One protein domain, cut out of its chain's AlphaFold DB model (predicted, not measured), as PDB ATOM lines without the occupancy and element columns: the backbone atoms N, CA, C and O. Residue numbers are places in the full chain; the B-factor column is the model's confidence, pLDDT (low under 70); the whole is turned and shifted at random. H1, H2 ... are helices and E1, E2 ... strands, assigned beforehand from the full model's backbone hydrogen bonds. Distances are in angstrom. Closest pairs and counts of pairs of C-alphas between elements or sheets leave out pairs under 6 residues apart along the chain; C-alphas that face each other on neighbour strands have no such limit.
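Overview. This is residues 133 to 232 of the 371 residues of the protein "Protein arginine methyltransferase NDUFAF7" of Strigomonas culicis (UniProt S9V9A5). Look for a short strand, E1, in the middle, which runs on into a thin hairpin of E2 and E3 that reaches toward one end of the longest axis. H1 and H2 lie toward the other end, H3 lies on the side across E1 from H1, and a long loop, residues 193 to 213, swings out from H2 and back to H3. The printed part has 100 residues, with E1, E2, E3, H1, H2, H3 and E4 in that order; the class is mixed, helices and strands, with 47 residues in named elements, under half. The one sheet is antiparallel, order E2 - E3. The whole is only just compact, close to loose, with a radius of gyration of the C-alphas of 14.7 A, and spans 43 by 32 by 26 A.

Along the chain. Find C-alpha 140 at (-44.406, 43.700, -20.864), where strand E1, residues 140 to 142, begins; it is 7.1 A long. Strand E2 is residues 144 to 147, 9.8 A, and strand E3 is residues 156 to 159, 9.3 A. Helix H1, residues 166 to 174, runs 12.5 A. Helix H2, residues 180 to 192, begins at C-alpha 180, (-54.235, 38.617, -35.300), and runs 16.9 A. Helix H3, residues 214 to 224, runs 15.2 A. Strand E4, residues 230 to 232, is 7.0 A long and ends at C-alpha 232, (-48.472, 33.849, -13.208).

Arrangement. Begin at the hairpin of E2 and E3, antiparallel neighbours with 141 degrees between their directions. C-alphas 147 and 156 face each other at 4.4 A, and N 146 and O 157, at 2.8 A, are within hydrogen-bond range, as are N 144 and O 159 at 2.9 A. E1 runs on into E2 across one residue, at 43 degrees; the two meet only through their link. The closest C-alphas of E1 and E3 are those of Glu 142 and Trp 159, 8.0 A apart. E1 and E4 pair with no named strand. H1, H2 and H3 touch no helix, and in each of them every O i to N i+4 pair is within hydrogen-bond range. E1 is apart from H1, H2, H3 and E4; H3 and E4 are only just apart, closest 8.1 A.

Size, cuts and confidence. The two C-alphas farthest apart are those of Asn 152 and Thr 197, 44.8 A, while the first and last printed C-alphas, of Leu 133 and Trp 232, are 9.1 A apart. The printed part has no cut. The link from H2 to H3, 21 residues, is long. Look at the B-factor column for the mean pLDDT of the printed part, 76.3; residue 138 and residues 177 to 201 are under 70, and H2 has a mean of 41.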
ATOM      1  N   LEU A 133     -44.860  40.707 -16.061       91.06
ATOM      2  CA  LEU A 133     -45.177  42.010 -15.494       91.06
ATOM      3  C   LEU A 133     -45.431  43.015 -16.614       91.06
ATOM      4  O   LEU A 133     -44.777  42.945 -17.653       91.06
ATOM      5  N   TRP A 134     -46.338  43.969 -16.411       85.94
ATOM      6  CA  TRP A 134     -46.630  44.990 -17.423       85.94
ATOM      7  C   TRP A 134     -46.870  46.382 -16.840       85.94
ATOM      8  O   TRP A 134     -47.338  46.523 -15.719       85.94
ATOM      9  N   ASP A 135     -46.603  47.433 -17.607       80.19
ATOM     10  CA  ASP A 135     -46.943  48.802 -17.210       80.19
ATOM     11  C   ASP A 135     -48.196  49.339 -17.925       80.19
ATOM     12  O   ASP A 135     -48.844  48.663 -18.728       80.19
ATOM     13  N   THR A 136     -48.552  50.587 -17.623       74.69
ATOM     14  CA  THR A 136     -49.653  51.306 -18.285       74.69
ATOM     15  C   THR A 136     -49.315  51.803 -19.691       74.69
ATOM     16  O   THR A 136     -50.203  52.290 -20.385       74.69
ATOM     17  N   HIS A 137     -48.053  51.716 -20.111       70.25
ATOM     18  CA  HIS A 137     -47.577  52.122 -21.435       70.25
ATOM     19  C   HIS A 137     -47.504  50.943 -22.420       70.25
ATOM     20  O   HIS A 137     -47.104  51.131 -23.568       70.25
ATOM     21  N   GLY A 138     -47.913  49.743 -21.996       69.44
ATOM     22  CA  GLY A 138     -47.926  48.536 -22.823       69.44
ATOM     23  C   GLY A 138     -46.591  47.791 -22.867       69.44
ATOM     24  O   GLY A 138     -46.440  46.866 -23.665       69.44
ATOM     25  N   VAL A 139     -45.621  48.155 -22.022       80.25
ATOM     26  CA  VAL A 139     -44.378  47.396 -21.859       80.25
ATOM     27  C   VAL A 139     -44.675  46.146 -21.044       80.25
ATOM     28  O   VAL A 139     -45.236  46.239 -19.956       80.25
ATOM     29  N   CYS A 140     -44.263  44.982 -21.547       84.81
ATOM     30  CA  CYS A 140     -44.406  43.700 -20.864       84.81
ATOM     31  C   CYS A 140     -43.039  43.023 -20.717       84.81
ATOM     32  O   CYS A 140     -42.242  42.992 -21.659       84.81
ATOM     33  N   SER A 141     -42.748  42.520 -19.522       90.31
ATOM     34  CA  SER A 141     -41.484  41.877 -19.163       90.31
ATOM     35  C   SER A 141     -41.717  40.506 -18.547       90.31
ATOM     36  O   SER A 141     -42.718  40.272 -17.878       90.31
ATOM     37  N   GLU A 142     -40.775  39.604 -18.772       93.81
ATOM     38  CA  GLU A 142     -40.701  38.318 -18.078       93.81
ATOM     39  C   GLU A 142     -40.082  38.502 -16.697       93.81
ATOM     40  O   GLU A 142     -39.343  39.455 -16.480       93.81
ATOM     41  N   HIS A 143     -40.318  37.570 -15.782       93.44
ATOM     42  CA  HIS A 143     -39.629  37.514 -14.498       93.44
ATOM     43  C   HIS A 143     -38.672  36.322 -14.458       93.44
ATOM     44  O   HIS A 143     -39.091  35.166 -14.414       93.44
ATOM     45  N   TRP A 144     -37.374  36.614 -14.423       92.00
ATOM     46  CA  TRP A 144     -36.305  35.625 -14.338       92.00
ATOM     47  C   TRP A 144     -35.483  35.766 -13.065       92.00
ATOM     48  O   TRP A 144     -35.340  36.849 -12.506       92.00
ATOM     49  N   PHE A 145     -34.826  34.672 -12.680       88.38
ATOM     50  CA  PHE A 145     -33.738  34.696 -11.708       88.38
ATOM     51  C   PHE A 145     -32.394  34.545 -12.417       88.38
ATOM     52  O   PHE A 145     -32.115  33.523 -13.047       88.38
ATOM     53  N   ARG A 146     -31.524  35.547 -12.275       87.25
ATOM     54  CA  ARG A 146     -30.130  35.487 -12.718       87.25
ATOM     55  C   ARG A 146     -29.223  35.158 -11.541       87.25
ATOM     56  O   ARG A 146     -29.234  35.841 -10.521       87.25
ATOM     57  N   PHE A 147     -28.383  34.147 -11.708       86.12
ATOM     58  CA  PHE A 147     -27.455  33.695 -10.676       86.12
ATOM     59  C   PHE A 147     -26.074  34.309 -10.897       86.12
ATOM     60  O   PHE A 147     -25.486  34.131 -11.966       86.12
ATOM     61  N   LYS A 148     -25.528  35.018  -9.898       84.00
ATOM     62  CA  LYS A 148     -24.133  35.501  -9.969       84.00
ATOM     63  C   LYS A 148     -23.135  34.345  -9.887       84.00
ATOM     64  O   LYS A 148     -22.092  34.388 -10.530       84.00
ATOM     65  N   GLN A 149     -23.468  33.310  -9.119       83.69
ATOM     66  CA  GLN A 149     -22.734  32.055  -9.051       83.69
ATOM     67  C   GLN A 149     -23.668  30.918  -9.465       83.69
ATOM     68  O   GLN A 149     -24.754  30.768  -8.906       83.69
ATOM     69  N   ARG A 150     -23.235  30.118 -10.446       79.62
ATOM     70  CA  ARG A 150     -24.011  28.990 -10.969       79.62
ATOM     71  C   ARG A 150     -24.479  28.080  -9.826       79.62
ATOM     72  O   ARG A 150     -23.687  27.745  -8.949       79.62
ATOM     73  N   ASP A 151     -25.762  27.732  -9.852       70.94
ATOM     74  CA  ASP A 151     -26.441  26.845  -8.898       70.94
ATOM     75  C   ASP A 151     -26.429  27.316  -7.426       70.94
ATOM     76  O   ASP A 151     -26.786  26.562  -6.524       70.94
ATOM     77  N   ASN A 152     -26.071  28.579  -7.159       77.50
ATOM     78  CA  ASN A 152     -26.149  29.163  -5.823       77.50
ATOM     79  C   ASN A 152     -27.362  30.097  -5.699       77.50
ATOM     80  O   ASN A 152     -27.287  31.279  -6.046       77.50
ATOM     81  N   LEU A 153     -28.450  29.574  -5.131       74.75
ATOM     82  CA  LEU A 153     -29.707  30.291  -4.871       74.75
ATOM     83  C   LEU A 153     -29.533  31.580  -4.057       74.75
ATOM     84  O   LEU A 153     -30.240  32.548  -4.310       74.75
ATOM     85  N   SER A 154     -28.548  31.651  -3.152       77.81
ATOM     86  CA  SER A 154     -28.269  32.886  -2.392       77.81
ATOM     87  C   SER A 154     -27.729  34.030  -3.260       77.81
ATOM     88  O   SER A 154     -27.737  35.187  -2.851       77.81
ATOM     89  N   SER A 155     -27.259  33.708  -4.466       82.81
ATOM     90  CA  SER A 155     -26.736  34.664  -5.439       82.81
ATOM     91  C   SER A 155     -27.758  35.055  -6.512       82.81
ATOM     92  O   SER A 155     -27.404  35.776  -7.451       82.81
ATOM     93  N   ALA A 156     -28.992  34.549  -6.400       84.81
ATOM     94  CA  ALA A 156     -30.074  34.852  -7.318       84.81
ATOM     95  C   ALA A 156     -30.487  36.323  -7.188       84.81
ATOM     96  O   ALA A 156     -30.671  36.844  -6.089       84.81
ATOM     97  N   ARG A 157     -30.639  36.988  -8.330       87.06
ATOM     98  CA  ARG A 157     -31.218  38.322  -8.450       87.06
ATOM     99  C   ARG A 157     -32.353  38.253  -9.459       87.06
ATOM    100  O   ARG A 157     -32.191  37.630 -10.508       87.06
ATOM    101  N   GLU A 158     -33.467  38.890  -9.136       89.25
ATOM    102  CA  GLU A 158     -34.577  39.055 -10.070       89.25
ATOM    103  C   GLU A 158     -34.131  39.913 -11.267       89.25
ATOM    104  O   GLU A 158     -33.305  40.822 -11.122       89.25
ATOM    105  N   TRP A 159     -34.609  39.555 -12.452       92.69
ATOM    106  CA  TRP A 159     -34.263  40.161 -13.733       92.69
ATOM    107  C   TRP A 159     -35.513  40.217 -14.609       92.69
ATOM    108  O   TRP A 159     -36.191  39.197 -14.753       92.69
ATOM    109  N   TYR A 160     -35.800  41.380 -15.203       94.12
ATOM    110  CA  TYR A 160     -37.067  41.630 -15.902       94.12
ATOM    111  C   TYR A 160     -36.898  42.026 -17.381       94.12
ATOM    112  O   TYR A 160     -37.156  43.177 -17.754       94.12
ATOM    113  N   PRO A 161     -36.424  41.114 -18.250       92.06
ATOM    114  CA  PRO A 161     -36.232  41.394 -19.673       92.06
ATOM    115  C   PRO A 161     -37.561  41.561 -20.426       92.06
ATOM    116  O   PRO A 161     -38.595  41.095 -19.951       92.06
ATOM    117  N   PRO A 162     -37.548  42.167 -21.632       88.81
ATOM    118  CA  PRO A 162     -38.741  42.246 -22.474       88.81
ATOM    119  C   PRO A 162     -39.325  40.860 -22.767       88.81
ATOM    120  O   PRO A 162     -38.560  39.929 -23.025       88.81
ATOM    121  N   LEU A 163     -40.655  40.760 -22.841       85.94
ATOM    122  CA  LEU A 163     -41.350  39.525 -23.212       85.94
ATOM    123  C   LEU A 163     -40.962  39.049 -24.626       85.94
ATOM    124  O   LEU A 163     -41.219  39.718 -25.632       85.94
ATOM    125  N   ARG A 164     -40.337  37.877 -24.694       86.69
ATOM    126  CA  ARG A 164     -39.818  37.193 -25.886       86.69
ATOM    127  C   ARG A 164     -39.971  35.668 -25.822       86.69
ATOM    128  O   ARG A 164     -39.769  35.010 -26.843       86.69
ATOM    129  N   ASP A 165     -40.310  35.109 -24.669       88.44
ATOM    130  CA  ASP A 165     -40.400  33.679 -24.438       88.44
ATOM    131  C   ASP A 165     -41.511  33.056 -25.305       88.44
ATOM    132  O   ASP A 165     -42.673  33.489 -25.278       88.44
ATOM    133  N   PRO A 166     -41.181  32.029 -26.108       89.12
ATOM    134  CA  PRO A 166     -42.127  31.445 -27.045       89.12
ATOM    135  C   PRO A 166     -43.266  30.675 -26.361       89.12
ATOM    136  O   PRO A 166     -44.340  30.557 -26.957       89.12
ATOM    137  N   LEU A 167     -43.071  30.148 -25.145       92.19
ATOM    138  CA  LEU A 167     -44.116  29.456 -24.389       92.19
ATOM    139  C   LEU A 167     -45.146  30.455 -23.873       92.19
ATOM    140  O   LEU A 167     -46.340  30.244 -24.095       92.19
ATOM    141  N   LEU A 168     -44.696  31.556 -23.272       90.69
ATOM    142  CA  LEU A 168     -45.564  32.641 -22.817       90.69
ATOM    143  C   LEU A 168     -46.364  33.235 -23.977       90.69
ATOM    144  O   LEU A 168     -47.593  33.289 -23.926       90.69
ATOM    145  N   LEU A 169     -45.695  33.604 -25.073       87.31
ATOM    146  CA  LEU A 169     -46.367  34.148 -26.257       87.31
ATOM    147  C   LEU A 169     -47.376  33.161 -26.856       87.31
ATOM    148  O   LEU A 169     -48.436  33.553 -27.343       87.31
ATOM    149  N   ARG A 170     -47.080  31.857 -26.827       87.94
ATOM    150  CA  ARG A 170     -48.020  30.822 -27.268       87.94
ATOM    151  C   ARG A 170     -49.223  30.692 -26.339       87.94
ATOM    152  O   ARG A 170     -50.339  30.638 -26.847       87.94
ATOM    153  N   TYR A 171     -49.020  30.715 -25.027       90.94
ATOM    154  CA  TYR A 171     -50.112  30.669 -24.059       90.94
ATOM    155  C   TYR A 171     -51.072  31.852 -24.232       90.94
ATOM    156  O   TYR A 171     -52.286  31.675 -24.337       90.94
ATOM    157  N   LEU A 172     -50.521  33.062 -24.351       85.38
ATOM    158  CA  LEU A 172     -51.298  34.286 -24.550       85.38
ATOM    159  C   LEU A 172     -52.100  34.273 -25.866       85.38
ATOM    160  O   LEU A 172     -53.196  34.837 -25.921       85.38
ATOM    161  N   ARG A 173     -51.606  33.583 -26.907       84.00
ATOM    162  CA  ARG A 173     -52.373  33.333 -28.141       84.00
ATOM    163  C   ARG A 173     -53.576  32.426 -27.898       84.00
ATOM    164  O   ARG A 173     -54.657  32.749 -28.370       84.00
ATOM    165  N   TYR A 174     -53.427  31.332 -27.147       86.31
ATOM    166  CA  TYR A 174     -54.564  30.448 -26.849       86.31
ATOM    167  C   TYR A 174     -55.673  31.149 -26.053       86.31
ATOM    168  O   TYR A 174     -56.847  30.828 -26.234       86.31
ATOM    169  N   LEU A 175     -55.325  32.132 -25.219       81.62
ATOM    170  CA  LEU A 175     -56.302  32.959 -24.505       81.62
ATOM    171  C   LEU A 175     -56.944  34.065 -25.357       81.62
ATOM    172  O   LEU A 175     -57.786  34.803 -24.849       81.62
ATOM    173  N   ASN A 176     -56.560  34.214 -26.631       73.25
ATOM    174  CA  ASN A 176     -56.932  35.352 -27.483       73.25
ATOM    175  C   ASN A 176     -56.618  36.721 -26.855       73.25
ATOM    176  O   ASN A 176     -57.207  37.731 -27.239       73.25
ATOM    177  N   TRP A 177     -55.683  36.777 -25.902       65.81
ATOM    178  CA  TRP A 177     -55.155  38.044 -25.389       65.81
ATOM    179  C   TRP A 177     -54.270  38.729 -26.437       65.81
ATOM    180  O   TRP A 177     -54.060  39.936 -26.379       65.81
ATOM    181  N   LEU A 178     -53.800  37.961 -27.426       55.03
ATOM    182  CA  LEU A 178     -53.110  38.437 -28.619       55.03
ATOM    183  C   LEU A 178     -53.994  38.129 -29.842       55.03
ATOM    184  O   LEU A 178     -54.041  36.978 -30.274       55.03
ATOM    185  N   GLN A 179     -54.719  39.114 -30.384       43.84
ATOM    186  CA  GLN A 179     -55.491  38.941 -31.628       43.84
ATOM    187  C   GLN A 179     -54.584  39.022 -32.873       43.84
ATOM    188  O   GLN A 179     -53.440  39.454 -32.771       43.84
ATOM    189  N   GLU A 180     -55.048  38.607 -34.060       41.22
ATOM    190  CA  GLU A 180     -54.235  38.617 -35.300       41.22
ATOM    191  C   GLU A 180     -53.729  40.020 -35.688       41.22
ATOM    192  O   GLU A 180     -52.579  40.168 -36.099       41.22
ATOM    193  N   GLU A 181     -54.517  41.073 -35.461       40.28
ATOM    194  CA  GLU A 181     -54.052  42.466 -35.594       40.28
ATOM    195  C   GLU A 181     -52.980  42.800 -34.541       40.28
ATOM    196  O   GLU A 181     -51.990  43.478 -34.818       40.28
ATOM    197  N   SER A 182     -53.105  42.226 -33.342       42.06
ATOM    198  CA  SER A 182     -52.074  42.270 -32.307       42.06
ATOM    199  C   SER A 182     -50.844  41.440 -32.672       42.06
ATOM    200  O   SER A 182     -49.799  41.681 -32.093       42.06
ATOM    201  N   TYR A 183     -50.918  40.488 -33.610       40.69
ATOM    202  CA  TYR A 183     -49.785  39.672 -34.058       40.69
ATOM    203  C   TYR A 183     -48.869  40.458 -34.988       40.69
ATOM    204  O   TYR A 183     -47.653  40.320 -34.870       40.69
ATOM    205  N   HIS A 184     -49.419  41.325 -35.849       40.28
ATOM    206  CA  HIS A 184     -48.597  42.331 -36.515       40.28
ATOM    207  C   HIS A 184     -47.959  43.201 -35.438       40.28
ATOM    208  O   HIS A 184     -46.747  43.178 -35.328       40.28
ATOM    209  N   SER A 185     -48.734  43.779 -34.519       39.47
ATOM    210  CA  SER A 185     -48.231  44.663 -33.459       39.47
ATOM    211  C   SER A 185     -47.233  44.034 -32.477       39.47
ATOM    212  O   SER A 185     -46.323  44.740 -32.077       39.47
ATOM    213  N   LEU A 186     -47.329  42.742 -32.123       42.28
ATOM    214  CA  LEU A 186     -46.413  41.998 -31.234       42.28
ATOM    215  C   LEU A 186     -45.206  41.433 -31.952       42.28
ATOM    216  O   LEU A 186     -44.115  41.450 -31.406       42.28
ATOM    217  N   LYS A 187     -45.362  40.961 -33.185       38.62
ATOM    218  CA  LYS A 187     -44.218  40.581 -34.014       38.62
ATOM    219  C   LYS A 187     -43.432  41.830 -34.412       38.62
ATOM    220  O   LYS A 187     -42.211  41.808 -34.396       38.62
ATOM    221  N   VAL A 188     -44.116  42.944 -34.639       41.72
ATOM    222  CA  VAL A 188     -43.569  44.294 -34.736       41.72
ATOM    223  C   VAL A 188     -43.028  44.745 -33.362       41.72
ATOM    224  O   VAL A 188     -41.935  45.290 -33.330       41.72
ATOM    225  N   LEU A 189     -43.643  44.459 -32.208       43.44
ATOM    226  CA  LEU A 189     -43.084  44.762 -30.867       43.44
ATOM    227  C   LEU A 189     -41.780  44.015 -30.588       43.44
ATOM    228  O   LEU A 189     -40.799  44.608 -30.153       43.44
ATOM    229  N   CYS A 190     -41.740  42.728 -30.907       40.16
ATOM    230  CA  CYS A 190     -40.606  41.855 -30.648       40.16
ATOM    231  C   CYS A 190     -39.499  41.976 -31.715       40.16
ATOM    232  O   CYS A 190     -38.332  41.813 -31.364       40.16
ATOM    233  N   LEU A 191     -39.819  42.271 -32.988       37.94
ATOM    234  CA  LEU A 191     -38.837  42.402 -34.087       37.94
ATOM    235  C   LEU A 191     -38.493  43.854 -34.460       37.94
ATOM    236  O   LEU A 191     -37.427  44.087 -35.019       37.94
ATOM    237  N   THR A 192     -39.360  44.828 -34.164       40.50
ATOM    238  CA  THR A 192     -39.154  46.263 -34.476       40.50
ATOM    239  C   THR A 192     -39.265  47.187 -33.254       40.50
ATOM    240  O   THR A 192     -39.082  48.395 -33.388       40.50
ATOM    241  N   GLY A 193     -39.576  46.660 -32.062       43.94
ATOM    242  CA  GLY A 193     -39.885  47.481 -30.886       43.94
ATOM    243  C   GLY A 193     -41.296  48.092 -30.881       43.94
ATOM    244  O   GLY A 193     -41.594  48.873 -29.989       43.94
ATOM    245  N   GLY A 194     -42.164  47.749 -31.842       44.50
ATOM    246  CA  GLY A 194     -43.612  47.992 -31.751       44.50
ATOM    247  C   GLY A 194     -44.100  49.202 -32.530       44.50
ATOM    248  O   GLY A 194     -44.622  50.126 -31.926       44.50
ATOM    249  N   ARG A 195     -43.937  49.244 -33.858       48.50
ATOM    250  CA  ARG A 195     -44.415  50.352 -34.692       48.50
ATOM    251  C   ARG A 195     -45.209  49.934 -35.932       48.50
ATOM    252  O   ARG A 195     -44.664  49.287 -36.815       48.50
ATOM    253  N   GLU A 196     -46.412  50.491 -36.061       44.47
ATOM    254  CA  GLU A 196     -46.816  51.113 -37.335       44.47
ATOM    255  C   GLU A 196     -47.145  52.603 -37.141       44.47
ATOM    256  O   GLU A 196     -46.624  53.428 -37.881       44.47
ATOM    257  N   THR A 197     -47.838  52.998 -36.071       48.34
ATOM    258  CA  THR A 197     -47.986  54.408 -35.657       48.34
ATOM    259  C   THR A 197     -48.342  54.470 -34.172       48.34
ATOM    260  O   THR A 197     -49.434  54.040 -33.822       48.34
ATOM    261  N   LEU A 198     -47.428  54.952 -33.323       47.91
ATOM    262  CA  LEU A 198     -47.586  55.494 -31.957       47.91
ATOM    263  C   LEU A 198     -46.157  55.720 -31.427       47.91
ATOM    264  O   LEU A 198     -45.258  54.934 -31.737       47.91
ATOM    265  N   ASP A 199     -45.916  56.818 -30.711       52.47
ATOM    266  CA  ASP A 199     -44.589  57.124 -30.164       52.47
ATOM    267  C   ASP A 199     -44.052  55.936 -29.342       52.47
ATOM    268  O   ASP A 199     -44.827  55.289 -28.632       52.47
ATOM    269  N   PRO A 200     -42.752  55.592 -29.453       55.75
ATOM    270  CA  PRO A 200     -42.202  54.433 -28.761       55.75
ATOM    271  C   PRO A 200     -42.418  54.559 -27.246       55.75
ATOM    272  O   PRO A 200     -42.273  55.666 -26.712       55.75
ATOM    273  N   PRO A 201     -42.701  53.448 -26.536       65.00
ATOM    274  CA  PRO A 201     -42.697  53.482 -25.085       65.00
ATOM    275  C   PRO A 201     -41.327  53.982 -24.600       65.00
ATOM    276  O   PRO A 201     -40.309  53.750 -25.262       65.00
ATOM    277  N   PRO A 202     -41.273  54.667 -23.447       70.00
ATOM    278  CA  PRO A 202     -40.042  55.284 -22.953       70.00
ATOM    279  C   PRO A 202     -38.915  54.269 -22.691       70.00
ATOM    280  O   PRO A 202     -37.754  54.655 -22.577       70.00
ATOM    281  N   PHE A 203     -39.245  52.979 -22.598       81.00
ATOM    282  CA  PHE A 203     -38.319  51.867 -22.431       81.00
ATOM    283  C   PHE A 203     -38.922  50.571 -23.000       81.00
ATOM    284  O   PHE A 203     -40.122  50.478 -23.239       81.00
ATOM    285  N   THR A 204     -38.086  49.552 -23.210       82.19
ATOM    286  CA  THR A 204     -38.496  48.255 -23.786       82.19
ATOM    287  C   THR A 204     -38.771  47.169 -22.748       82.19
ATOM    288  O   THR A 204     -39.280  46.108 -23.099       82.19
ATOM    289  N   SER A 205     -38.376  47.388 -21.494       87.62
ATOM    290  CA  SER A 205     -38.544  46.438 -20.391       87.62
ATOM    291  C   SER A 205     -38.605  47.134 -19.044       87.62
ATOM    292  O   SER A 205     -38.130  48.261 -18.899       87.62
ATOM    293  N   LEU A 206     -39.114  46.411 -18.050       89.31
ATOM    294  CA  LEU A 206     -39.179  46.847 -16.662       89.31
ATOM    295  C   LEU A 206     -37.860  46.648 -15.904       89.31
ATOM    296  O   LEU A 206     -37.731  47.166 -14.801       89.31
ATOM    297  N   GLU A 207     -36.860  45.979 -16.495       93.62
ATOM    298  CA  GLU A 207     -35.508  45.921 -15.924       93.62
ATOM    299  C   GLU A 207     -34.920  47.337 -15.749       93.62
ATOM    300  O   GLU A 207     -34.771  48.068 -16.743       93.62
ATOM    301  N   PRO A 208     -34.558  47.733 -14.516       91.69
ATOM    302  CA  PRO A 208     -33.870  48.993 -14.271       91.69
ATOM    303  C   PRO A 208     -32.440  48.957 -14.813       91.69
ATOM    304  O   PRO A 208     -31.677  48.035 -14.523       91.69
ATOM    305  N   HIS A 209     -32.065  49.988 -15.563       89.44
ATOM    306  CA  HIS A 209     -30.730  50.171 -16.126       89.44
ATOM    307  C   HIS A 209     -30.011  51.348 -15.459       89.44
ATOM    308  O   HIS A 209     -30.647  52.293 -15.000       89.44
ATOM    309  N   GLU A 210     -28.677  51.319 -15.438       87.12
ATOM    310  CA  GLU A 210     -27.861  52.414 -14.880       87.12
ATOM    311  C   GLU A 210     -28.024  53.727 -15.665       87.12
ATOM    312  O   GLU A 210     -27.898  54.810 -15.100       87.12
ATOM    313  N   ASP A 211     -28.374  53.619 -16.949       89.19
ATOM    314  CA  ASP A 211     -28.620  54.756 -17.845       89.19
ATOM    315  C   ASP A 211     -30.057  55.307 -17.755       89.19
ATOM    316  O   ASP A 211     -30.390  56.283 -18.433       89.19
ATOM    317  N   ASP A 212     -30.936  54.694 -16.952       90.81
ATOM    318  CA  ASP A 212     -32.300  55.192 -16.787       90.81
ATOM    319  C   ASP A 212     -32.292  56.547 -16.069       90.81
ATOM    320  O   ASP A 212     -31.666  56.733 -15.023       90.81
ATOM    321  N   THR A 213     -33.073  57.503 -16.581       93.69
ATOM    322  CA  THR A 213     -33.333  58.735 -15.824       93.69
ATOM    323  C   THR A 213     -33.997  58.396 -14.480       93.69
ATOM    324  O   THR A 213     -34.757  57.425 -14.410       93.69
ATOM    325  N   PRO A 214     -33.811  59.203 -13.416       93.62
ATOM    326  CA  PRO A 214     -34.392  58.910 -12.102       93.62
ATOM    327  C   PRO A 214     -35.910  58.668 -12.124       93.62
ATOM    328  O   PRO A 214     -36.415  57.833 -11.380       93.62
ATOM    329  N   LEU A 215     -36.634  59.368 -13.004       91.94
ATOM    330  CA  LEU A 215     -38.077  59.206 -13.176       91.94
ATOM    331  C   LEU A 215     -38.438  57.859 -13.825       91.94
ATOM    332  O   LEU A 215     -39.368  57.198 -13.367       91.94
ATOM    333  N   ILE A 216     -37.686  57.429 -14.845       90.75
ATOM    334  CA  ILE A 216     -37.868  56.116 -15.482       90.75
ATOM    335  C   ILE A 216     -37.519  55.002 -14.498       90.75
ATOM    336  O   ILE A 216     -38.309  54.077 -14.331       90.75
ATOM    337  N   TYR A 217     -36.383  55.112 -13.806       92.75
ATOM    338  CA  TYR A 217     -35.963  54.134 -12.805       92.75
ATOM    339  C   TYR A 217     -37.035  53.961 -11.721       92.75
ATOM    340  O   TYR A 217     -37.455  52.843 -11.427       92.75
ATOM    341  N   PHE A 218     -37.531  55.068 -11.159       91.62
ATOM    342  CA  PHE A 218     -38.580  55.028 -10.143       91.62
ATOM    343  C   PHE A 218     -39.882  54.432 -10.687       91.62
ATOM    344  O   PHE A 218     -40.498  53.604 -10.021       91.62
ATOM    345  N   SER A 219     -40.276  54.790 -11.913       90.19
ATOM    346  CA  SER A 219     -41.450  54.209 -12.569       90.19
ATOM    347  C   SER A 219     -41.312  52.695 -12.753       90.19
ATOM    348  O   SER A 219     -42.202  51.957 -12.338       90.19
ATOM    349  N   LYS A 220     -40.182  52.212 -13.283       92.31
ATOM    350  CA  LYS A 220     -39.900  50.776 -13.418       92.31
ATOM    351  C   LYS A 220     -39.975  50.057 -12.073       92.31
ATOM    352  O   LYS A 220     -40.617  49.017 -11.980       92.31
ATOM    353  N   MET A 221     -39.393  50.630 -11.018       91.81
ATOM    354  CA  MET A 221     -39.438  50.039  -9.676       91.81
ATOM    355  C   MET A 221     -40.846  49.990  -9.085       91.81
ATOM    356  O   MET A 221     -41.195  48.999  -8.445       91.81
ATOM    357  N   LEU A 222     -41.681  51.001  -9.336       91.69
ATOM    358  CA  LEU A 222     -43.096  50.948  -8.961       91.69
ATOM    359  C   LEU A 222     -43.825  49.795  -9.661       91.69
ATOM    360  O   LEU A 222     -44.596  49.087  -9.016       91.69
ATOM    361  N   TRP A 223     -43.578  49.589 -10.957       89.19
ATOM    362  CA  TRP A 223     -44.241  48.539 -11.732       89.19
ATOM    363  C   TRP A 223     -43.756  47.136 -11.374       89.19
ATOM    364  O   TRP A 223     -44.584  46.244 -11.206       89.19
ATOM    365  N   VAL A 224     -42.448  46.954 -11.170       90.50
ATOM    366  CA  VAL A 224     -41.854  45.685 -10.712       90.50
ATOM    367  C   VAL A 224     -42.454  45.222  -9.382       90.50
ATOM    368  O   VAL A 224     -42.669  44.031  -9.176       90.50
ATOM    369  N   HIS A 225     -42.765  46.154  -8.482       87.69
ATOM    370  CA  HIS A 225     -43.362  45.845  -7.183       87.69
ATOM    371  C   HIS A 225     -44.892  45.985  -7.155       87.69
ATOM    372  O   HIS A 225     -45.495  45.883  -6.083       87.69
ATOM    373  N   SER A 226     -45.540  46.213  -8.303       87.00
ATOM    374  CA  SER A 226     -46.994  46.361  -8.357       87.00
ATOM    375  C   SER A 226     -47.686  45.001  -8.192       87.00
ATOM    376  O   SER A 226     -47.498  44.098  -9.016       87.00
ATOM    377  N   PRO A 227     -48.574  44.850  -7.191       81.38
ATOM    378  CA  PRO A 227     -49.313  43.612  -6.980       81.38
ATOM    379  C   PRO A 227     -50.406  43.375  -8.035       81.38
ATOM    380  O   PRO A 227     -50.933  42.268  -8.129       81.38
ATOM    381  N   PHE A 228     -50.764  44.403  -8.810       83.69
ATOM    382  CA  PHE A 228     -51.867  44.372  -9.777       83.69
ATOM    383  C   PHE A 228     -51.405  44.162 -11.221       83.69
ATOM    384  O   PHE A 228     -52.218  43.871 -12.092       83.69
ATOM    385  N   ASN A 229     -50.105  44.307 -11.467       85.31
ATOM    386  CA  ASN A 229     -49.503  44.295 -12.797       85.31
ATOM    387  C   ASN A 229     -48.580  43.094 -13.003       85.31
ATOM    388  O   ASN A 229     -47.603  43.171 -13.743       85.31
ATOM    389  N   THR A 230     -48.871  42.008 -12.299       89.38
ATOM    390  CA  THR A 230     -48.110  40.765 -12.350       89.38
ATOM    391  C   THR A 230     -49.080  39.622 -12.593       89.38
ATOM    392  O   THR A 230     -50.159  39.592 -11.998       89.38
ATOM    393  N   ALA A 231     -48.715  38.675 -13.451       91.06
ATOM    394  CA  ALA A 231     -49.498  37.476 -13.709       91.06
ATOM    395  C   ALA A 231     -48.603  36.244 -13.785       91.06
ATOM    396  O   ALA A 231     -47.531  36.267 -14.386       91.06
ATOM    397  N   TRP A 232     -49.097  35.159 -13.201       94.12
ATOM    398  CA  TRP A 232     -48.472  33.849 -13.208       94.12
ATOM    399  C   TRP A 232     -49.195  32.972 -14.228       94.12
ATOM    400  O   TRP A 232     -50.388  32.686 -14.118       94.12
TER     401      TRP A 232